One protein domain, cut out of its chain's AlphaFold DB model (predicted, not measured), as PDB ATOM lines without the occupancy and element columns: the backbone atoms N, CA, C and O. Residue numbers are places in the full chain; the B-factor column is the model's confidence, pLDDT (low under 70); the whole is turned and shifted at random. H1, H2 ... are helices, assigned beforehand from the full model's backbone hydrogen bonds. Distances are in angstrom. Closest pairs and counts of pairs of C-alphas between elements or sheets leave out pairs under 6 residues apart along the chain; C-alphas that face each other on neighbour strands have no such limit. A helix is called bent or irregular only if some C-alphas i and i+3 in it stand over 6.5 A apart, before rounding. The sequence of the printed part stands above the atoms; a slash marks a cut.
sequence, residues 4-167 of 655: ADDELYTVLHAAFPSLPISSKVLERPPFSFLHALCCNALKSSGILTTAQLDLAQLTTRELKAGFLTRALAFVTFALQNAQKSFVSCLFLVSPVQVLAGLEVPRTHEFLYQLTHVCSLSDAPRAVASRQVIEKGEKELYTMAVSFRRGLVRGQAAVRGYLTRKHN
ATOM      1  N   ALA A   4      18.497  10.751  79.979       59.81
ATOM      2  CA  ALA A   4      19.623  11.681  80.075       59.81
ATOM      3  C   ALA A   4      20.993  10.991  80.262       59.81
ATOM      4  O   ALA A   4      22.014  11.555  79.869       59.81
ATOM      5  N   ASP A   5      21.042   9.778  80.835       64.31
ATOM      6  CA  ASP A   5      22.300   9.030  80.993       64.31
ATOM      7  C   ASP A   5      22.843   8.564  79.625       64.31
ATOM      8  O   ASP A   5      24.051   8.608  79.383       64.31
ATOM      9  N   ASP A   6      21.947   8.154  78.718       74.38
ATOM     10  CA  ASP A   6      22.288   7.667  77.374       74.38
ATOM     11  C   ASP A   6      22.636   8.816  76.407       74.38
ATOM     12  O   ASP A   6      23.556   8.694  75.589       74.38
ATOM     13  N   GLU A   7      21.973   9.970  76.543       85.00
ATOM     14  CA  GLU A   7      22.347  11.202  75.838       85.00
ATOM     15  C   GLU A   7      23.744  11.682  76.266       85.00
ATOM     16  O   GLU A   7      24.617  11.896  75.418       85.00
ATOM     17  N   LEU A   8      24.009  11.758  77.578       86.69
ATOM     18  CA  LEU A   8      25.324  12.130  78.105       86.69
ATOM     19  C   LEU A   8      26.422  11.158  77.653       86.69
ATOM     20  O   LEU A   8      27.509  11.599  77.274       86.69
ATOM     21  N   TYR A   9      26.151   9.848  77.668       88.31
ATOM     22  CA  TYR A   9      27.077   8.839  77.147       88.31
ATOM     23  C   TYR A   9      27.441   9.110  75.682       88.31
ATOM     24  O   TYR A   9      28.624   9.147  75.336       88.31
ATOM     25  N   THR A  10      26.433   9.370  74.845       88.50
ATOM     26  CA  THR A  10      26.601   9.633  73.411       88.50
ATOM     27  C   THR A  10      27.422  10.902  73.162       88.50
ATOM     28  O   THR A  10      28.389  10.877  72.398       88.50
ATOM     29  N   VAL A  11      27.107  11.998  73.860       90.88
ATOM     30  CA  VAL A  11      27.814  13.282  73.726       90.88
ATOM     31  C   VAL A  11      29.265  13.192  74.221       90.88
ATOM     32  O   VAL A  11      30.167  13.721  73.569       90.88
ATOM     33  N   LEU A  12      29.532  12.489  75.330       91.25
ATOM     34  CA  LEU A  12      30.901  12.278  75.821       91.25
ATOM     35  C   LEU A  12      31.721  11.385  74.882       91.25
ATOM     36  O   LEU A  12      32.892  11.678  74.645       91.25
ATOM     37  N   HIS A  13      31.127  10.323  74.329       89.50
ATOM     38  CA  HIS A  13      31.808   9.429  73.389       89.50
ATOM     39  C   HIS A  13      32.120  10.128  72.054       89.50
ATOM     40  O   HIS A  13      33.169   9.879  71.460       89.50
ATOM     41  N   ALA A  14      31.247  11.027  71.591       88.94
ATOM     42  CA  ALA A  14      31.502  11.852  70.410       88.94
ATOM     43  C   ALA A  14      32.616  12.891  70.648       88.94
ATOM     44  O   ALA A  14      33.451  13.106  69.773       88.94
ATOM     45  N   ALA A  15      32.659  13.512  71.833       88.56
ATOM     46  CA  ALA A  15      33.667  14.517  72.179       88.56
ATOM     47  C   ALA A  15      35.052  13.922  72.506       88.56
ATOM     48  O   ALA A  15      36.070  14.555  72.230       88.56
ATOM     49  N   PHE A  16      35.108  12.717  73.087       91.31
ATOM     50  CA  PHE A  16      36.350  12.088  73.554       91.31
ATOM     51  C   PHE A  16      36.486  10.615  73.106       91.31
ATOM     52  O   PHE A  16      36.617   9.728  73.954       91.31
ATOM     53  N   PRO A  17      36.523  10.323  71.791       85.56
ATOM     54  CA  PRO A  17      36.544   8.952  71.260       85.56
ATOM     55  C   PRO A  17      37.807   8.143  71.617       85.56
ATOM     56  O   PRO A  17      37.854   6.938  71.390       85.56
ATOM     57  N   SER A  18      38.839   8.784  72.175       84.88
ATOM     58  CA  SER A  18      40.060   8.140  72.678       84.88
ATOM     59  C   SER A  18      39.972   7.679  74.141       84.88
ATOM     60  O   SER A  18      40.910   7.048  74.630       84.88
ATOM     61  N   LEU A  19      38.882   7.982  74.860       86.00
ATOM     62  CA  LEU A  19      38.686   7.573  76.254       86.00
ATOM     63  C   LEU A  19      37.756   6.351  76.357       86.00
ATOM     64  O   LEU A  19      36.702   6.338  75.721       86.00
ATOM     65  N   PRO A  20      38.065   5.357  77.215       81.44
ATOM     66  CA  PRO A  20      37.207   4.194  77.452       81.44
ATOM     67  C   PRO A  20      35.998   4.560  78.336       81.44
ATOM     68  O   PRO A  20      35.894   4.168  79.501       81.44
ATOM     69  N   ILE A  21      35.078   5.350  77.782       87.81
ATOM     70  CA  ILE A  21      33.815   5.734  78.415       87.81
ATOM     71  C   ILE A  21      32.858   4.535  78.362       87.81
ATOM     72  O   ILE A  21      32.672   3.911  77.319       87.81
ATOM     73  N   SER A  22      32.206   4.222  79.480       86.19
ATOM     74  CA  SER A  22      31.129   3.224  79.534       86.19
ATOM     75  C   SER A  22      30.033   3.670  80.496       86.19
ATOM     76  O   SER A  22      30.315   4.361  81.475       86.19
ATOM     77  N   SER A  23      28.788   3.249  80.253       81.44
ATOM     78  CA  SER A  23      27.635   3.608  81.096       81.44
ATOM     79  C   SER A  23      27.872   3.306  82.592       81.44
ATOM     80  O   SER A  23      27.687   4.179  83.435       81.44
ATOM     81  N   LYS A  24      28.470   2.149  82.925       84.00
ATOM     82  CA  LYS A  24      28.860   1.777  84.306       84.00
ATOM     83  C   LYS A  24      29.858   2.733  84.977       84.00
ATOM     84  O   LYS A  24      29.924   2.789  86.200       84.00
ATOM     85  N   VAL A  25      30.659   3.468  84.204       87.44
ATOM     86  CA  VAL A  25      31.548   4.517  84.734       87.44
ATOM     87  C   VAL A  25      30.765   5.811  84.984       87.44
ATOM     88  O   VAL A  25      31.067   6.523  85.938       87.44
ATOM     89  N   LEU A  26      29.727   6.091  84.190       86.62
ATOM     90  CA  LEU A  26      28.850   7.253  84.365       86.62
ATOM     91  C   LEU A  26      27.853   7.089  85.524       86.62
ATOM     92  O   LEU A  26      27.501   8.097  86.133       86.62
ATOM     93  N   GLU A  27      27.476   5.860  85.905       85.81
ATOM     94  CA  GLU A  27      26.676   5.585  87.118       85.81
ATOM     95  C   GLU A  27      27.322   6.157  88.395       85.81
ATOM     96  O   GLU A  27      26.623   6.578  89.321       85.81
ATOM     97  N   ARG A  28      28.663   6.174  88.470       85.00
ATOM     98  CA  ARG A  28      29.405   6.787  89.581       85.00
ATOM     99  C   ARG A  28      30.829   7.196  89.160       85.00
ATOM    100  O   ARG A  28      31.770   6.449  89.438       85.00
ATOM    101  N   PRO A  29      31.010   8.379  88.539       88.75
ATOM    102  CA  PRO A  29      32.280   8.781  87.931       88.75
ATOM    103  C   PRO A  29      33.456   8.776  88.927       88.75
ATOM    104  O   PRO A  29      33.465   9.575  89.869       88.75
ATOM    105  N   PRO A  30      34.467   7.900  88.758       90.75
ATOM    106  CA  PRO A  30      35.632   7.870  89.632       90.75
ATOM    107  C   PRO A  30      36.579   9.027  89.299       90.75
ATOM    108  O   PRO A  30      36.682   9.457  88.150       90.75
ATOM    109  N   PHE A  31      37.345   9.502  90.288       94.06
ATOM    110  CA  PHE A  31      38.256  10.633  90.076       94.06
ATOM    111  C   PHE A  31      39.281  10.392  88.955       94.06
ATOM    112  O   PHE A  31      39.594  11.324  88.229       94.06
ATOM    113  N   SER A  32      39.769   9.164  88.768       92.75
ATOM    114  CA  SER A  32      40.693   8.823  87.673       92.75
ATOM    115  C   SER A  32      40.086   9.045  86.282       92.75
ATOM    116  O   SER A  32      40.784   9.504  85.383       92.75
ATOM    117  N   PHE A  33      38.788   8.779  86.109       93.56
ATOM    118  CA  PHE A  33      38.060   9.067  84.871       93.56
ATOM    119  C   PHE A  33      37.877  10.576  84.674       93.56
ATOM    120  O   PHE A  33      38.200  11.100  83.611       93.56
ATOM    121  N   LEU A  34      37.425  11.284  85.717       94.62
ATOM    122  CA  LEU A  34      37.255  12.741  85.676       94.62
ATOM    123  C   LEU A  34      38.587  13.465  85.417       94.62
ATOM    124  O   LEU A  34      38.620  14.434  84.668       94.62
ATOM    125  N   HIS A  35      39.687  12.978  85.996       96.06
ATOM    126  CA  HIS A  35      41.038  13.485  85.768       96.06
ATOM    127  C   HIS A  35      41.471  13.285  84.317       96.06
ATOM    128  O   HIS A  35      41.771  14.270  83.649       96.06
ATOM    129  N   ALA A  36      41.402  12.055  83.795       94.44
ATOM    130  CA  ALA A  36      41.767  11.759  82.411       94.44
ATOM    131  C   ALA A  36      40.946  12.579  81.397       94.44
ATOM    132  O   ALA A  36      41.502  13.103  80.430       94.44
ATOM    133  N   LEU A  37      39.642  12.743  81.641       95.00
ATOM    134  CA  LEU A  37      38.740  13.496  80.770       95.00
ATOM    135  C   LEU A  37      39.008  15.008  80.830       95.00
ATOM    136  O   LEU A  37      39.163  15.639  79.785       95.00
ATOM    137  N   CYS A  38      39.183  15.580  82.024       95.50
ATOM    138  CA  CYS A  38      39.610  16.973  82.179       95.50
ATOM    139  C   CYS A  38      41.009  17.227  81.594       95.50
ATOM    140  O   CYS A  38      41.236  18.283  81.014       95.50
ATOM    141  N   CYS A  39      41.948  16.282  81.688       94.50
ATOM    142  CA  CYS A  39      43.267  16.418  81.070       94.50
ATOM    143  C   CYS A  39      43.196  16.374  79.537       94.50
ATOM    144  O   CYS A  39      43.896  17.151  78.894       94.50
ATOM    145  N   ASN A  40      42.333  15.544  78.944       93.50
ATOM    146  CA  ASN A  40      42.101  15.559  77.495       93.50
ATOM    147  C   ASN A  40      41.465  16.886  77.035       93.50
ATOM    148  O   ASN A  40      41.918  17.487  76.066       93.50
ATOM    149  N   ALA A  41      40.457  17.374  77.766       92.12
ATOM    150  CA  ALA A  41      39.715  18.586  77.419       92.12
ATOM    151  C   ALA A  41      40.471  19.906  77.683       92.12
ATOM    152  O   ALA A  41      40.294  20.875  76.949       92.12
ATOM    153  N   LEU A  42      41.276  19.977  78.753       93.88
ATOM    154  CA  LEU A  42      41.753  21.245  79.336       93.88
ATOM    155  C   LEU A  42      43.283  21.409  79.344       93.88
ATOM    156  O   LEU A  42      43.774  22.474  79.709       93.88
ATOM    157  N   LYS A  43      44.072  20.408  78.926       90.12
ATOM    158  CA  LYS A  43      45.548  20.523  78.892       90.12
ATOM    159  C   LYS A  43      46.044  21.669  77.998       90.12
ATOM    160  O   LYS A  43      47.049  22.293  78.323       90.12
ATOM    161  N   SER A  44      45.339  21.971  76.908       88.31
ATOM    162  CA  SER A  44      45.655  23.084  75.999       88.31
ATOM    163  C   SER A  44      45.289  24.467  76.552       88.31
ATOM    164  O   SER A  44      45.811  25.463  76.063       88.31
ATOM    165  N   SER A  45      44.426  24.561  77.574       88.69
ATOM    166  CA  SER A  45      43.966  25.850  78.112       88.69
ATOM    167  C   SER A  45      44.931  26.479  79.126       88.69
ATOM    168  O   SER A  45      44.707  27.606  79.565       88.69
ATOM    169  N   GLY A  46      45.995  25.770  79.520       89.88
ATOM    170  CA  GLY A  46      47.024  26.258  80.447       89.88
ATOM    171  C   GLY A  46      46.587  26.381  81.915       89.88
ATOM    172  O   GLY A  46      47.401  26.748  82.757       89.88
ATOM    173  N   ILE A  47      45.330  26.063  82.254       93.62
ATOM    174  CA  ILE A  47      44.822  26.216  83.628       93.62
ATOM    175  C   ILE A  47      45.380  25.176  84.605       93.62
ATOM    176  O   ILE A  47      45.372  25.426  85.808       93.62
ATOM    177  N   LEU A  48      45.810  24.005  84.126       93.31
ATOM    178  CA  LEU A  48      46.295  22.898  84.956       93.31
ATOM    179  C   LEU A  48      47.816  22.990  85.108       93.31
ATOM    180  O   LEU A  48      48.533  23.108  84.114       93.31
ATOM    181  N   THR A  49      48.322  22.905  86.339       89.88
ATOM    182  CA  THR A  49      49.775  22.854  86.578       89.88
ATOM    183  C   THR A  49      50.380  21.536  86.080       89.88
ATOM    184  O   THR A  49      49.684  20.531  85.928       89.88
ATOM    185  N   THR A  50      51.699  21.497  85.875       89.88
ATOM    186  CA  THR A  50      52.422  20.265  85.500       89.88
ATOM    187  C   THR A  50      52.176  19.121  86.488       89.88
ATOM    188  O   THR A  50      51.915  18.000  86.062       89.88
ATOM    189  N   ALA A  51      52.151  19.413  87.792       89.69
ATOM    190  CA  ALA A  51      51.786  18.447  88.829       89.69
ATOM    191  C   ALA A  51      50.306  18.020  88.763       89.69
ATOM    192  O   ALA A  51      49.989  16.875  89.053       89.69
ATOM    193  N   GLN A  52      49.389  18.900  88.351       92.38
ATOM    194  CA  GLN A  52      47.969  18.562  88.175       92.38
ATOM    195  C   GLN A  52      47.688  17.690  86.944       92.38
ATOM    196  O   GLN A  52      46.671  16.995  86.916       92.38
ATOM    197  N   LEU A  53      48.571  17.694  85.942       93.56
ATOM    198  CA  LEU A  53      48.476  16.802  84.782       93.56
ATOM    199  C   LEU A  53      48.905  15.357  85.100       93.56
ATOM    200  O   LEU A  53      48.459  14.441  84.412       93.56
ATOM    201  N   ASP A  54      49.715  15.136  86.140       93.31
ATOM    202  CA  ASP A  54      50.098  13.799  86.607       93.31
ATOM    203  C   ASP A  54      49.188  13.326  87.757       93.31
ATOM    204  O   ASP A  54      49.192  13.863  88.867       93.31
ATOM    205  N   LEU A  55      48.424  12.262  87.497       92.88
ATOM    206  CA  LEU A  55      47.528  11.644  88.475       92.88
ATOM    207  C   LEU A  55      48.275  11.107  89.714       92.88
ATOM    208  O   LEU A  55      47.665  11.007  90.780       92.88
ATOM    209  N   ALA A  56      49.571  10.787  89.605       91.12
ATOM    210  CA  ALA A  56      50.375  10.304  90.726       91.12
ATOM    211  C   ALA A  56      50.721  11.410  91.742       91.12
ATOM    212  O   ALA A  56      50.770  11.124  92.938       91.12
ATOM    213  N   GLN A  57      50.886  12.669  91.312       91.50
ATOM    214  CA  GLN A  57      51.116  13.794  92.238       91.50
ATOM    215  C   GLN A  57      49.846  14.181  93.003       91.50
ATOM    216  O   GLN A  57      49.912  14.689  94.123       91.50
ATOM    217  N   LEU A  58      48.671  13.920  92.422       92.12
ATOM    218  CA  LEU A  58      47.374  14.143  93.057       92.12
ATOM    219  C   LEU A  58      47.106  13.056  94.110       92.12
ATOM    220  O   LEU A  58      46.235  12.202  93.957       92.12
ATOM    221  N   THR A  59      47.859  13.080  95.205       87.94
ATOM    222  CA  THR A  59      47.759  12.110  96.304       87.94
ATOM    223  C   THR A  59      46.584  12.436  97.236       87.94
ATOM    224  O   THR A  59      45.683  11.607  97.423       87.94
ATOM    225  N   THR A  60      46.544  13.659  97.776       89.75
ATOM    226  CA  THR A  60      45.574  14.100  98.795       89.75
ATOM    227  C   THR A  60      44.181  14.396  98.220       89.75
ATOM    228  O   THR A  60      44.001  14.610  97.019       89.75
ATOM    229  N   ARG A  61      43.154  14.438  99.087       85.38
ATOM    230  CA  ARG A  61      41.803  14.897  98.698       85.38
ATOM    231  C   ARG A  61      41.789  16.379  98.299       85.38
ATOM    232  O   ARG A  61      41.001  16.756  97.441       85.38
ATOM    233  N   GLU A  62      42.661  17.189  98.890       86.19
ATOM    234  CA  GLU A  62      42.764  18.634  98.648       86.19
ATOM    235  C   GLU A  62      43.296  18.933  97.248       86.19
ATOM    236  O   GLU A  62      42.659  19.676  96.510       86.19
ATOM    237  N   LEU A  63      44.384  18.277  96.828       88.00
ATOM    238  CA  LEU A  63      44.942  18.431  95.477       88.00
ATOM    239  C   LEU A  63      43.925  18.024  94.396       88.00
ATOM    240  O   LEU A  63      43.778  18.701  93.377       88.00
ATOM    241  N   LYS A  64      43.152  16.959  94.648       90.62
ATOM    242  CA  LYS A  64      42.051  16.516  93.773       90.62
ATOM    243  C   LYS A  64      40.885  17.509  93.755       90.62
ATOM    244  O   LYS A  64      40.269  17.712  92.711       90.62
ATOM    245  N   ALA A  65      40.584  18.145  94.887       88.44
ATOM    246  CA  ALA A  65      39.556  19.177  94.977       88.44
ATOM    247  C   ALA A  65      39.991  20.483  94.290       88.44
ATOM    248  O   ALA A  65      39.170  21.104  93.619       88.44
ATOM    249  N   GLY A  66      41.268  20.868  94.390       88.62
ATOM    250  CA  GLY A  66      41.866  22.000  93.677       88.62
ATOM    251  C   GLY A  66      41.828  21.815  92.159       88.62
ATOM    252  O   GLY A  66      41.300  22.671  91.448       88.62
ATOM    253  N   PHE A  67      42.242  20.636  91.675       95.19
ATOM    254  CA  PHE A  67      42.107  20.217  90.272       95.19
ATOM    255  C   PHE A  67      40.667  20.387  89.753       95.19
ATOM    256  O   PHE A  67      40.435  21.075  88.758       95.19
ATOM    257  N   LEU A  68      39.681  19.813  90.459       94.94
ATOM    258  CA  LEU A  68      38.269  19.946  90.085       94.94
ATOM    259  C   LEU A  68      37.779  21.396  90.184       94.94
ATOM    260  O   LEU A  68      36.993  21.819  89.347       94.94
ATOM    261  N   THR A  69      38.256  22.179  91.156       94.19
ATOM    262  CA  THR A  69      37.888  23.599  91.300       94.19
ATOM    263  C   THR A  69      38.346  24.414  90.090       94.19
ATOM    264  O   THR A  69      37.549  25.194  89.570       94.19
ATOM    265  N   ARG A  70      39.571  24.197  89.578       94.88
ATOM    266  CA  ARG A  70      40.034  24.841  88.334       94.88
ATOM    267  C   ARG A  70      39.179  24.444  87.129       94.88
ATOM    268  O   ARG A  70      38.771  25.316  86.368       94.88
ATOM    269  N   ALA A  71      38.875  23.153  86.973       96.31
ATOM    270  CA  ALA A  71      38.068  22.657  85.854       96.31
ATOM    271  C   ALA A  71      36.622  23.198  85.882       96.31
ATOM    272  O   ALA A  71      36.119  23.678  84.867       96.31
ATOM    273  N   LEU A  72      35.977  23.193  87.054       95.88
ATOM    274  CA  LEU A  72      34.633  23.743  87.263       95.88
ATOM    275  C   LEU A  72      34.591  25.258  87.027       95.88
ATOM    276  O   LEU A  72      33.653  25.750  86.397       95.88
ATOM    277  N   ALA A  73      35.602  25.996  87.498       95.81
ATOM    278  CA  ALA A  73      35.729  27.432  87.253       95.81
ATOM    279  C   ALA A  73      35.911  27.741  85.763       95.81
ATOM    280  O   ALA A  73      35.201  28.587  85.231       95.81
ATOM    281  N   PHE A  74      36.788  27.009  85.070       96.62
ATOM    282  CA  PHE A  74      37.015  27.196  83.639       96.62
ATOM    283  C   PHE A  74      35.749  26.957  82.815       96.62
ATOM    284  O   PHE A  74      35.413  27.789  81.980       96.62
ATOM    285  N   VAL A  75      35.016  25.868  83.076       96.31
ATOM    286  CA  VAL A  75      33.758  25.577  82.365       96.31
ATOM    287  C   VAL A  75      32.715  26.673  82.611       96.31
ATOM    288  O   VAL A  75      32.106  27.171  81.667       96.31
ATOM    289  N   THR A  76      32.582  27.110  83.867       95.44
ATOM    290  CA  THR A  76      31.691  28.210  84.278       95.44
ATOM    291  C   THR A  76      32.023  29.505  83.529       95.44
ATOM    292  O   THR A  76      31.150  30.102  82.903       95.44
ATOM    293  N   PHE A  77      33.289  29.928  83.552       95.75
ATOM    294  CA  PHE A  77      33.721  31.174  82.922       95.75
ATOM    295  C   PHE A  77      33.702  31.093  81.389       95.75
ATOM    296  O   PHE A  77      33.347  32.067  80.735       95.75
ATOM    297  N   ALA A  78      34.020  29.944  80.786       95.62
ATOM    298  CA  ALA A  78      33.988  29.780  79.333       95.62
ATOM    299  C   ALA A  78      32.561  29.896  78.771       95.62
ATOM    300  O   ALA A  78      32.370  30.530  77.736       95.62
ATOM    301  N   LEU A  79      31.554  29.350  79.468       95.06
ATOM    302  CA  LEU A  79      30.144  29.506  79.086       95.06
ATOM    303  C   LEU A  79      29.623  30.926  79.350       95.06
ATOM    304  O   LEU A  79      28.918  31.471  78.500       95.06
ATOM    305  N   GLN A  80      30.042  31.556  80.454       94.38
ATOM    306  CA  GLN A  80      29.744  32.960  80.758       94.38
ATOM    307  C   GLN A  80      30.289  33.913  79.681       94.38
ATOM    308  O   GLN A  80      29.543  34.723  79.137       94.38
ATOM    309  N   ASN A  81      31.567  33.772  79.316       92.94
ATOM    310  CA  ASN A  81      32.218  34.575  78.275       92.94
ATOM    311  C   ASN A  81      31.683  34.261  76.861       92.94
ATOM    312  O   ASN A  81      31.895  35.047  75.941       92.94
ATOM    313  N   ALA A  82      30.986  33.133  76.674       91.12
ATOM    314  CA  ALA A  82      30.296  32.770  75.435       91.12
ATOM    315  C   ALA A  82      28.809  33.183  75.405       91.12
ATOM    316  O   ALA A  82      28.119  32.841  74.447       91.12
ATOM    317  N   GLN A  83      28.307  33.868  76.445       87.31
ATOM    318  CA  GLN A  83      26.915  34.337  76.581       87.31
ATOM    319  C   GLN A  83      25.834  33.253  76.379       87.31
ATOM    320  O   GLN A  83      24.680  33.558  76.072       87.31
ATOM    321  N   LYS A  84      26.174  31.972  76.573       80.00
ATOM    322  CA  LYS A  84      25.194  30.876  76.533       80.00
ATOM    323  C   LYS A  84      24.373  30.857  77.825       80.00
ATOM    324  O   LYS A  84      24.836  31.317  78.865       80.00
ATOM    325  N   SER A  85      23.178  30.267  77.788       85.12
ATOM    326  CA  SER A  85      22.498  29.852  79.022       85.12
ATOM    327  C   SER A  85      23.242  28.656  79.623       85.12
ATOM    328  O   SER A  85      23.542  27.703  78.903       85.12
ATOM    329  N   PHE A  86      23.576  28.708  80.914       88.81
ATOM    330  CA  PHE A  86      24.275  27.630  81.617       88.81
ATOM    331  C   PHE A  86      23.979  27.636  83.122       88.81
ATOM    332  O   PHE A  86      23.611  28.653  83.711       88.81
ATOM    333  N   VAL A  87      24.190  26.487  83.761       87.00
ATOM    334  CA  VAL A  87      24.043  26.293  85.209       87.00
ATOM    335  C   VAL A  87      25.433  26.367  85.845       87.00
ATOM    336  O   VAL A  87      26.265  25.511  85.574       87.00
ATOM    337  N   SER A  88      25.730  27.376  86.674       89.38
ATOM    338  CA  SER A  88      27.103  27.600  87.178       89.38
ATOM    339  C   SER A  88      27.673  26.402  87.953       89.38
ATOM    340  O   SER A  88      27.386  26.202  89.140       89.38
ATOM    341  N   CYS A  89      28.526  25.623  87.284       90.38
ATOM    342  CA  CYS A  89      29.125  24.417  87.839       90.38
ATOM    343  C   CYS A  89      30.068  24.726  89.011       90.38
ATOM    344  O   CYS A  89      30.044  24.013  90.011       90.38
ATOM    345  N   LEU A  90      30.827  25.826  88.951       90.25
ATOM    346  CA  LEU A  90      31.675  26.291  90.056       90.25
ATOM    347  C   LEU A  90      30.873  26.490  91.348       90.25
ATOM    348  O   LEU A  90      31.332  26.120  92.430       90.25
ATOM    349  N   PHE A  91      29.670  27.057  91.244       87.31
ATOM    350  CA  PHE A  91      28.826  27.365  92.394       87.31
ATOM    351  C   PHE A  91      27.956  26.189  92.843       87.31
ATOM    352  O   PHE A  91      27.769  26.006  94.048       87.31
ATOM    353  N   LEU A  92      27.464  25.357  91.927       82.25
ATOM    354  CA  LEU A  92      26.498  24.303  92.256       82.25
ATOM    355  C   LEU A  92      27.119  22.921  92.489       82.25
ATOM    356  O   LEU A  92      26.545  22.154  93.260       82.25
ATOM    357  N   VAL A  93      28.284  22.622  91.910       86.50
ATOM    358  CA  VAL A  93      29.017  21.366  92.136       86.50
ATOM    359  C   VAL A  93      30.008  21.538  93.291       86.50
ATOM    360  O   VAL A  93      30.734  22.529  93.370       86.50
ATOM    361  N   SER A  94      30.070  20.564  94.196       88.06
ATOM    362  CA  SER A  94      31.022  20.521  95.304       88.06
ATOM    363  C   SER A  94      32.129  19.497  95.016       88.06
ATOM    364  O   SER A  94      31.878  18.292  95.101       88.06
ATOM    365  N   PRO A  95      33.385  19.925  94.755       86.00
ATOM    366  CA  PRO A  95      34.512  19.021  94.504       86.00
ATOM    367  C   PRO A  95      34.633  17.880  95.521       86.00
ATOM    368  O   PRO A  95      34.884  16.736  95.159       86.00
ATOM    369  N   VAL A  96      34.381  18.164  96.802       84.56
ATOM    370  CA  VAL A  96      34.456  17.177  97.891       84.56
ATOM    371  C   VAL A  96      33.343  16.121  97.796       84.56
ATOM    372  O   VAL A  96      33.573  14.958  98.125       84.56
ATOM    373  N   GLN A  97      32.146  16.484  97.322       81.81
ATOM    374  CA  GLN A  97      31.024  15.548  97.169       81.81
ATOM    375  C   GLN A  97      31.102  14.757  95.855       81.81
ATOM    376  O   GLN A  97      30.719  13.586  95.837       81.81
ATOM    377  N   VAL A  98      31.693  15.335  94.802       83.94
ATOM    378  CA  VAL A  98      32.122  14.604  93.596       83.94
ATOM    379  C   VAL A  98      33.165  13.541  93.961       83.94
ATOM    380  O   VAL A  98      32.982  12.371  93.641       83.94
ATOM    381  N   LEU A  99      34.204  13.896  94.729       82.94
ATOM    382  CA  LEU A  99      35.236  12.949  95.190       82.94
ATOM    383  C   LEU A  99      34.703  11.847  96.125       82.94
ATOM    384  O   LEU A  99      35.275  10.761  96.180       82.94
ATOM    385  N   ALA A 100      33.608  12.103  96.843       74.94
ATOM    386  CA  ALA A 100      32.893  11.091  97.622       74.94
ATOM    387  C   ALA A 100      31.903  10.252  96.777       74.94
ATOM    388  O   ALA A 100      31.301   9.300  97.283       74.94
ATOM    389  N   GLY A 101      31.704  10.603  95.502       76.06
ATOM    390  CA  GLY A 101      30.711   9.999  94.616       76.06
ATOM    391  C   GLY A 101      29.290  10.127  95.166       76.06
ATOM    392  O   GLY A 101      28.584   9.120  95.216       76.06
ATOM    393  N   LEU A 102      28.926  11.320  95.656       71.12
ATOM    394  CA  LEU A 102      27.617  11.663  96.238       71.12
ATOM    395  C   LEU A 102      26.802  12.635  95.364       71.12
ATOM    396  O   LEU A 102      25.589  12.723  95.522       71.12
ATOM    397  N   GLU A 103      27.449  13.350  94.441       80.88
ATOM    398  CA  GLU A 103      26.840  14.368  93.569       80.88
ATOM    399  C   GLU A 103      26.764  13.912  92.096       80.88
ATOM    400  O   GLU A 103      27.101  14.664  91.185       80.88
ATOM    401  N   VAL A 104      26.330  12.674  91.831       87.56
ATOM    402  CA  VAL A 104      26.341  12.104  90.463       87.56
ATOM    403  C   VAL A 104      25.598  12.984  89.432       87.56
ATOM    404  O   VAL A 104      26.256  13.383  88.474       87.56
ATOM    405  N   PRO A 105      24.343  13.445  89.642       88.56
ATOM    406  CA  PRO A 105      23.651  14.287  88.650       88.56
ATOM    407  C   PRO A 105      24.307  15.659  88.419       88.56
ATOM    408  O   PRO A 105      24.232  16.231  87.339       88.56
ATOM    409  N   ARG A 106      25.000  16.199  89.431       87.31
ATOM    410  CA  ARG A 106      25.776  17.447  89.314       87.31
ATOM    411  C   ARG A 106      27.132  17.225  88.638       87.31
ATOM    412  O   ARG A 106      27.667  18.133  88.013       87.31
ATOM    413  N   THR A 107      27.667  16.010  88.730       91.31
ATOM    414  CA  THR A 107      28.847  15.576  87.970       91.31
ATOM    415  C   THR A 107      28.487  15.394  86.495       91.31
ATOM    416  O   THR A 107      29.269  15.777  85.631       91.31
ATOM    417  N   HIS A 108      27.290  14.872  86.203       93.00
ATOM    418  CA  HIS A 108      26.724  14.784  84.853       93.00
ATOM    419  C   HIS A 108      26.547  16.162  84.205       93.00
ATOM    420  O   HIS A 108      27.062  16.364  83.111       93.00
ATOM    421  N   GLU A 109      25.933  17.124  84.904       91.56
ATOM    422  CA  GLU A 109      25.804  18.518  84.439       91.56
ATOM    423  C   GLU A 109      27.169  19.133  84.075       91.56
ATOM    424  O   GLU A 109      27.341  19.695  82.995       91.56
ATOM    425  N   PHE A 110      28.180  18.955  84.934       94.88
ATOM    426  CA  PHE A 110      29.547  19.398  84.648       94.88
ATOM    427  C   PHE A 110      30.149  18.723  83.406       94.88
ATOM    428  O   PHE A 110      30.770  19.401  82.589       94.88
ATOM    429  N   LEU A 111      29.964  17.411  83.239       94.38
ATOM    430  CA  LEU A 111      30.462  16.674  82.074       94.38
ATOM    431  C   LEU A 111      29.771  17.117  80.773       94.38
ATOM    432  O   LEU A 111      30.444  17.275  79.755       94.38
ATOM    433  N   TYR A 112      28.464  17.386  80.817       93.06
ATOM    434  CA  TYR A 112      27.692  17.916  79.690       93.06
ATOM    435  C   TYR A 112      28.121  19.345  79.316       93.06
ATOM    436  O   TYR A 112      28.314  19.667  78.144       93.06
ATOM    437  N   GLN A 113      28.353  20.206  80.309       94.69
ATOM    438  CA  GLN A 113      28.890  21.546  80.074       94.69
ATOM    439  C   GLN A 113      30.345  21.525  79.581       94.69
ATOM    440  O   GLN A 113      30.732  22.372  78.777       94.69
ATOM    441  N   LEU A 114      31.156  20.549  79.999       95.06
ATOM    442  CA  LEU A 114      32.541  20.407  79.553       95.06
ATOM    443  C   LEU A 114      32.635  20.063  78.056       95.06
ATOM    444  O   LEU A 114      33.460  20.657  77.359       95.06
ATOM    445  N   THR A 115      31.768  19.194  77.519       94.00
ATOM    446  CA  THR A 115      31.704  18.954  76.060       94.00
ATOM    447  C   THR A 115      31.219  20.191  75.301       94.00
ATOM    448  O   THR A 115      31.778  20.528  74.257       94.00
ATOM    449  N   HIS A 116      30.261  20.938  75.862       92.19
ATOM    450  CA  HIS A 116      29.806  22.219  75.309       92.19
ATOM    451  C   HIS A 116      30.892  23.299  75.300       92.19
ATOM    452  O   HIS A 116      30.880  24.156  74.420       92.19
ATOM    453  N   VAL A 117      31.831  23.268  76.250       93.62
ATOM    454  CA  VAL A 117      32.998  24.161  76.270       93.62
ATOM    455  C   VAL A 117      34.045  23.737  75.243       93.62
ATOM    456  O   VAL A 117      34.636  24.604  74.600       93.62
ATOM    457  N   CYS A 118      34.230  22.435  75.013       91.44
ATOM    458  CA  CYS A 118      35.129  21.930  73.971       91.44
ATOM    459  C   CYS A 118      34.696  22.338  72.549       91.44
ATOM    460  O   CYS A 118      35.552  22.461  71.680       91.44
ATOM    461  N   SER A 119      33.402  22.606  72.315       90.44
ATOM    462  CA  SER A 119      32.884  23.110  71.030       90.44
ATOM    463  C   SER A 119      32.821  24.642  70.909       90.44
ATOM    464  O   SER A 119      32.373  25.158  69.885       90.44
ATOM    465  N   LEU A 120      33.270  25.402  71.919       91.62
ATOM    466  CA  LEU A 120      33.397  26.864  71.819       91.62
ATOM    467  C   LEU A 120      34.618  27.272  70.988       91.62
ATOM    468  O   LEU A 120      35.634  26.575  70.970       91.62
ATOM    469  N   SER A 121      34.565  28.467  70.398       91.44
ATOM    470  CA  SER A 121      35.742  29.145  69.847       91.44
ATOM    471  C   SER A 121      36.793  29.442  70.931       91.44
ATOM    472  O   SER A 121      36.507  29.429  72.132       91.44
ATOM    473  N   ASP A 122      38.035  29.710  70.521       91.38
ATOM    474  CA  ASP A 122      39.138  29.907  71.470       91.38
ATOM    475  C   ASP A 122      39.020  31.193  72.300       91.38
ATOM    476  O   ASP A 122      39.559  31.242  73.401       91.38
ATOM    477  N   ALA A 123      38.298  32.223  71.841       93.44
ATOM    478  CA  ALA A 123      38.244  33.516  72.534       93.44
ATOM    479  C   ALA A 123      37.560  33.453  73.926       93.44
ATOM    480  O   ALA A 123      38.215  33.829  74.904       93.44
ATOM    481  N   PRO A 124      36.331  32.911  74.095       93.94
ATOM    482  CA  PRO A 124      35.743  32.695  75.425       93.94
ATOM    483  C   PRO A 124      36.596  31.796  76.329       93.94
ATOM    484  O   PRO A 124      36.712  32.049  77.531       93.94
ATOM    485  N   ARG A 125      37.234  30.768  75.744       94.94
ATOM    486  CA  ARG A 125      38.137  29.847  76.451       94.94
ATOM    487  C   ARG A 125      39.411  30.556  76.934       94.94
ATOM    488  O   ARG A 125      39.799  30.370  78.080       94.94
ATOM    489  N   ALA A 126      40.018  31.423  76.128       94.88
ATOM    490  CA  ALA A 126      41.221  32.174  76.491       94.88
ATOM    491  C   ALA A 126      40.970  33.201  77.609       94.88
ATOM    492  O   ALA A 126      41.810  33.358  78.498       94.88
ATOM    493  N   VAL A 127      39.810  33.870  77.609       95.69
ATOM    494  CA  VAL A 127      39.403  34.764  78.710       95.69
ATOM    495  C   VAL A 127      39.162  33.958  79.993       95.69
ATOM    496  O   VAL A 127      39.686  34.320  81.047       95.69
ATOM    497  N   ALA A 128      38.474  32.815  79.896       95.81
ATOM    498  CA  ALA A 128      38.258  31.910  81.026       95.81
ATOM    499  C   ALA A 128      39.574  31.376  81.621       95.81
ATOM    500  O   ALA A 128      39.717  31.335  82.842       95.81
ATOM    501  N   SER A 129      40.563  31.021  80.788       96.25
ATOM    502  CA  SER A 129      41.895  30.616  81.259       96.25
ATOM    503  C   SER A 129      42.553  31.688  82.122       96.25
ATOM    504  O   SER A 129      43.035  31.375  83.211       96.25
ATOM    505  N   ARG A 130      42.542  32.952  81.672       95.81
ATOM    506  CA  ARG A 130      43.109  34.080  82.431       95.81
ATOM    507  C   ARG A 130      42.411  34.227  83.783       95.81
ATOM    508  O   ARG A 130      43.088  34.203  84.803       95.81
ATOM    509  N   GLN A 131      41.077  34.243  83.795       95.25
ATOM    510  CA  GLN A 131      40.264  34.370  85.014       95.25
ATOM    511  C   GLN A 131      40.496  33.228  86.026       95.25
ATOM    512  O   GLN A 131      40.465  33.461  87.233       95.25
ATOM    513  N   VAL A 132      40.755  31.991  85.574       95.56
ATOM    514  CA  VAL A 132      41.099  30.867  86.472       95.56
ATOM    515  C   VAL A 132      42.519  30.987  87.032       95.56
ATOM    516  O   VAL A 132      42.738  30.681  88.206       95.56
ATOM    517  N   ILE A 133      43.479  31.418  86.211       93.75
ATOM    518  CA  ILE A 133      44.888  31.564  86.605       93.75
ATOM    519  C   ILE A 133      45.065  32.736  87.583       93.75
ATOM    520  O   ILE A 133      45.736  32.575  88.597       93.75
ATOM    521  N   GLU A 134      44.427  33.873  87.302       94.31
ATOM    522  CA  GLU A 134      44.491  35.115  88.083       94.31
ATOM    523  C   GLU A 134      43.917  34.953  89.497       94.31
ATOM    524  O   GLU A 134      44.575  35.297  90.477       94.31
ATOM    525  N   LYS A 135      42.719  34.365  89.621       92.00
ATOM    526  CA  LYS A 135      42.064  34.127  90.920       92.00
ATOM    527  C   LYS A 135      42.738  33.029  91.742       92.00
ATOM    528  O   LYS A 135      42.764  33.074  92.973       92.00
ATOM    529  N   GLY A 136      43.257  32.005  91.065       86.06
ATOM    530  CA  GLY A 136      43.862  30.840  91.699       86.06
ATOM    531  C   GLY A 136      42.886  29.993  92.533       86.06
ATOM    532  O   GLY A 136      41.729  30.328  92.784       86.06
ATOM    533  N   GLU A 137      43.365  28.834  92.985       82.38
ATOM    534  CA  GLU A 137      42.515  27.809  93.611       82.38
ATOM    535  C   GLU A 137      41.863  28.263  94.922       82.38
ATOM    536  O   GLU A 137      40.698  27.951  95.169       82.38
ATOM    537  N   LYS A 138      42.593  29.015  95.758       82.12
ATOM    538  CA  LYS A 138      42.124  29.422  97.089       82.12
ATOM    539  C   LYS A 138      40.961  30.412  97.008       82.12
ATOM    540  O   LYS A 138      39.996  30.257  97.758       82.12
ATOM    541  N   GLU A 139      41.021  31.393  96.106       89.50
ATOM    542  CA  GLU A 139      39.924  32.348  95.912       89.50
ATOM    543  C   GLU A 139      38.708  31.647  95.293       89.50
ATOM    544  O   GLU A 139      37.622  31.697  95.867       89.50
ATOM    545  N   LEU A 140      38.904  30.892  94.202       85.62
ATOM    546  CA  LEU A 140      37.835  30.155  93.514       85.62
ATOM    547  C   LEU A 140      37.087  29.195  94.451       85.62
ATOM    548  O   LEU A 140      35.854  29.172  94.460       85.62
ATOM    549  N   TYR A 141      37.813  28.436  95.279       80.62
ATOM    550  CA  TYR A 141      37.211  27.536  96.264       80.62
ATOM    551  C   TYR A 141      36.437  28.306  97.344       80.62
ATOM    552  O   TYR A 141      35.305  27.942  97.670       80.62
ATOM    553  N   THR A 142      37.006  29.398  97.864       81.62
ATOM    554  CA  THR A 142      36.376  30.228  98.905       81.62
ATOM    555  C   THR A 142      35.101  30.894  98.388       81.62
ATOM    556  O   THR A 142      34.054  30.792  99.027       81.62
ATOM    557  N   MET A 143      35.152  31.503  97.201       77.88
ATOM    558  CA  MET A 143      34.011  32.121  96.522       77.88
ATOM    559  C   MET A 143      32.878  31.103  96.314       77.88
ATOM    560  O   MET A 143      31.722  31.360  96.662       77.88
ATOM    561  N   ALA A 144      33.220  29.902  95.843       73.38
ATOM    562  CA  ALA A 144      32.265  28.824  95.615       73.38
ATOM    563  C   ALA A 144      31.642  28.263  96.910       73.38
ATOM    564  O   ALA A 144      30.438  27.994  96.962       73.38
ATOM    565  N   VAL A 145      32.428  28.106  97.980       74.56
ATOM    566  CA  VAL A 145      31.928  27.670  99.295       74.56
ATOM    567  C   VAL A 145      31.029  28.733  99.930       74.56
ATOM    568  O   VAL A 145      29.958  28.391 100.437       74.56
ATOM    569  N   SER A 146      31.406  30.011  99.867       72.94
ATOM    570  CA  SER A 146      30.599  31.122 100.386       72.94
ATOM    571  C   SER A 146      29.246  31.223  99.680       72.94
ATOM    572  O   SER A 146      28.220  31.300 100.360       72.94
ATOM    573  N   PHE A 147      29.213  31.096  98.347       78.56
ATOM    574  CA  PHE A 147      27.962  31.026  97.587       78.56
ATOM    575  C   PHE A 147      27.074  29.863  98.059       78.56
ATOM    576  O   PHE A 147      25.902  30.067  98.381       78.56
ATOM    577  N   ARG A 148      27.626  28.646  98.192       80.31
ATOM    578  CA  ARG A 148      26.867  27.472  98.670       80.31
ATOM    579  C   ARG A 148      26.326  27.647 100.091       80.31
ATOM    580  O   ARG A 148      25.182  27.272 100.349       80.31
ATOM    581  N   ARG A 149      27.094  28.247 101.010       71.44
ATOM    582  CA  ARG A 149      26.621  28.574 102.373       71.44
ATOM    583  C   ARG A 149      25.489  29.610 102.338       71.44
ATOM    584  O   ARG A 149      24.522  29.462 103.084       71.44
ATOM    585  N   GLY A 150      25.567  30.601 101.447       68.38
ATOM    586  CA  GLY A 150      24.487  31.556 101.177       68.38
ATOM    587  C   GLY A 150      23.214  30.879 100.660       68.38
ATOM    588  O   GLY A 150      22.145  31.066 101.237       68.38
ATOM    589  N   LEU A 151      23.335  30.016  99.645       71.75
ATOM    590  CA  LEU A 151      22.215  29.269  99.061       71.75
ATOM    591  C   LEU A 151      21.489  28.402 100.105       71.75
ATOM    592  O   LEU A 151      20.262  28.420 100.174       71.75
ATOM    593  N   VAL A 152      22.228  27.684 100.959       70.94
ATOM    594  CA  VAL A 152      21.641  26.860 102.033       70.94
ATOM    595  C   VAL A 152      20.917  27.720 103.076       70.94
ATOM    596  O   VAL A 152      19.819  27.359 103.498       70.94
ATOM    597  N   ARG A 153      21.476  28.881 103.457       66.94
ATOM    598  CA  ARG A 153      20.802  29.850 104.344       66.94
ATOM    599  C   ARG A 153      19.515  30.394 103.712       66.94
ATOM    600  O   ARG A 153      18.486  30.420 104.381       66.94
ATOM    601  N   GLY A 154      19.542  30.743 102.425       66.69
ATOM    602  CA  GLY A 154      18.363  31.180 101.671       66.69
ATOM    603  C   GLY A 154      17.276  30.103 101.604       66.69
ATOM    604  O   GLY A 154      16.124  30.368 101.933       66.69
ATOM    605  N   GLN A 155      17.640  28.857 101.284       69.56
ATOM    606  CA  GLN A 155      16.707  27.724 101.294       69.56
ATOM    607  C   GLN A 155      16.115  27.457 102.687       69.56
ATOM    608  O   GLN A 155      14.934  27.128 102.791       69.56
ATOM    609  N   ALA A 156      16.898  27.611 103.759       58.75
ATOM    610  CA  ALA A 156      16.400  27.498 105.128       58.75
ATOM    611  C   ALA A 156      15.412  28.627 105.474       58.75
ATOM    612  O   ALA A 156      14.363  28.350 106.054       58.75
ATOM    613  N   ALA A 157      15.692  29.868 105.063       66.19
ATOM    614  CA  ALA A 157      14.791  31.004 105.249       66.19
ATOM    615  C   ALA A 157      13.474  30.836 104.470       66.19
ATOM    616  O   ALA A 157      12.405  30.998 105.052       66.19
ATOM    617  N   VAL A 158      13.533  30.425 103.195       68.00
ATOM    618  CA  VAL A 158      12.344  30.148 102.365       68.00
ATOM    619  C   VAL A 158      11.515  29.005 102.950       68.00
ATOM    620  O   VAL A 158      10.304  29.146 103.096       68.00
ATOM    621  N   ARG A 159      12.142  27.899 103.381       67.69
ATOM    622  CA  ARG A 159      11.434  26.818 104.092       67.69
ATOM    623  C   ARG A 159      10.788  27.325 105.380       67.69
ATOM    624  O   ARG A 159       9.624  27.030 105.612       67.69
ATOM    625  N   GLY A 160      11.507  28.121 106.172       56.91
ATOM    626  CA  GLY A 160      11.004  28.739 107.401       56.91
ATOM    627  C   GLY A 160       9.939  29.822 107.188       56.91
ATOM    628  O   GLY A 160       9.276  30.209 108.147       56.91
ATOM    629  N   TYR A 161       9.770  30.336 105.969       68.38
ATOM    630  CA  TYR A 161       8.642  31.182 105.570       68.38
ATOM    631  C   TYR A 161       7.444  30.316 105.157       68.38
ATOM    632  O   TYR A 161       6.354  30.490 105.692       68.38
ATOM    633  N   LEU A 162       7.658  29.316 104.295       59.62
ATOM    634  CA  LEU A 162       6.611  28.392 103.844       59.62
ATOM    635  C   LEU A 162       5.982  27.601 105.004       59.62
ATOM    636  O   LEU A 162       4.763  27.465 105.049       59.62
ATOM    637  N   THR A 163       6.766  27.142 105.987       54.91
ATOM    638  CA  THR A 163       6.211  26.478 107.181       54.91
ATOM    639  C   THR A 163       5.393  27.424 108.055       54.91
ATOM    640  O   THR A 163       4.407  26.983 108.635       54.91
ATOM    641  N   ARG A 164       5.742  28.717 108.125       57.94
ATOM    642  CA  ARG A 164       4.924  29.735 108.811       57.94
ATOM    643  C   ARG A 164       3.657  30.094 108.032       57.94
ATOM    644  O   ARG A 164       2.647  30.372 108.662       57.94
ATOM    645  N   LYS A 165       3.678  30.030 106.696       54.44
ATOM    646  CA  LYS A 165       2.480  30.221 105.861       54.44
ATOM    647  C   LYS A 165       1.506  29.036 105.942       54.44
ATOM    648  O   LYS A 165       0.303  29.252 105.878       54.44
ATOM    649  N   HIS A 166       2.004  27.805 106.099       50.31
ATOM    650  CA  HIS A 166       1.156  26.609 106.231       50.31
ATOM    651  C   HIS A 166       0.701  26.309 107.668       50.31
ATOM    652  O   HIS A 166      -0.418  25.840 107.844       50.31
ATOM    653  N   ASN A 167       1.508  26.609 108.691       47.53
ATOM    654  CA  ASN A 167       1.081  26.533 110.090       47.53
ATOM    655  C   ASN A 167       0.630  27.915 110.596       47.53
ATOM    656  O   ASN A 167       1.305  28.510 111.441       47.53
TER     657      ASN A 167
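Overview. This is residues 4 to 167 of the 655 residues of the protein "Calmodulin" of Thraustotheca clavata (UniProt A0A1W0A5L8). A rounded body of crossed helices is gathered about H5, and one long helical arm sticks out of it with residues 152 to 167. H9a, H3, H8 and the short H6 and H7 pack on H5; H9 then turns a near right-angled corner, and its second arm, H9b, starts on H5, passes H6 and runs out of the body. H1 packs on H8 at the side of the body away from H9, with the short H2 next to H1. The 164 printed residues hold nine named helices, H1 to H9 in chain order, and no named strand: the class is all helix. The whole is compact, with a radius of gyration of the C-alphas of 16.7 A, yet elongated, spanning 57 by 37 by 35 A.

Along the chain. Begin at C-alpha 122, at (39.138, 29.907, 71.470), where H9, residues 122 to 166, starts. By its hydrogen bonds H9 was assigned as one helix, but it is bent: C-alphas 134 and 137 are 9.4 A apart. Its arm H9a, residues 122 to 134, is 18.2 A long, and its arm H9b, residues 137 to 166, runs 43.3 A to C-alpha 166 at (1.156, 26.609, 106.231). Next find H5, residues 61 to 81, running 29.9 A from C-alpha 61 at (41.803, 14.897, 98.698). H8, residues 104 to 118, is 21.1 A long. H3, residues 31 to 45, is 20.2 A long and irregular, with C-alphas 41 and 44 at 7.6 A. H1, residues 4 to 15, is 16.4 A long. The short helices are H2, residues 23 to 26, H4, residues 50 to 53, H6, residues 89 to 92, and H7, residues 95 to 99.

Arrangement. Look first at H5, the hub, which touches five other helices. H9a touches it at a steep tilt of 43 degrees, opposite ways; the closest C-alphas, of Asn 81 and Pro 124, are 4.9 A apart. H9a and H9b are about perpendicular, at 86 degrees. H9b touches H5 with residues 137 to 141 alone, closest at the C-alphas of Gly 66 and Glu 137, 5.8 A. Farther along, residues 144 to 148 of H9b touch H6, closest at the C-alphas of Phe 91 and Ala 144, 4.9 A. H6 touches H5 too, with the C-alphas of Leu 72 and Leu 90 closest at 4.8 A. H7 touches residues 61 to 69 of H5, closest at the C-alphas of Ala 65 and Pro 95, 5.1 A. H8 touches residues 72 to 79 of H5 at a steep tilt of 52 degrees, the same way, with the C-alphas of Val 75 and Leu 114 closest at 6.0 A. H3 and H5 only just touch, with 3 pairs of C-alphas within 8 A; the closest, of Cys 38 and Ala 71, are 6.9 A apart. H4 is close to H5 but not clearly touching: the closest C-alphas, of Gln 52 and Phe 67, are 6.4 A apart. Farther out, H1 touches H8 at a shallow tilt of 32 degrees, only just short of steep, with the C-alphas of Ala 15 and Thr 115 closest at 6.2 A. H2 touches H1, closest at the C-alphas of Tyr 9 and Ser 23, 6.6 A. H1 and H5 are apart. In H1, H5, H7, H8 and H9a every O i to N i+4 pair is within hydrogen-bond range, in H3 9 of 11 and in H9b 25 of 26 are, and H2, H4 and H6 are too short for such a pair.

Size, cuts and confidence. The two C-alphas farthest apart, of Thr 50 and Asn 167, are 57.3 A from each other. Without residues 152 to 167, which stand free, the body spans 35 by 34 by 34 A. The printed part has no cut, and no link is long. The mean pLDDT of the printed part is 85.9; look for values under 70 at residues 4 to 5, 150 and 153 to 167.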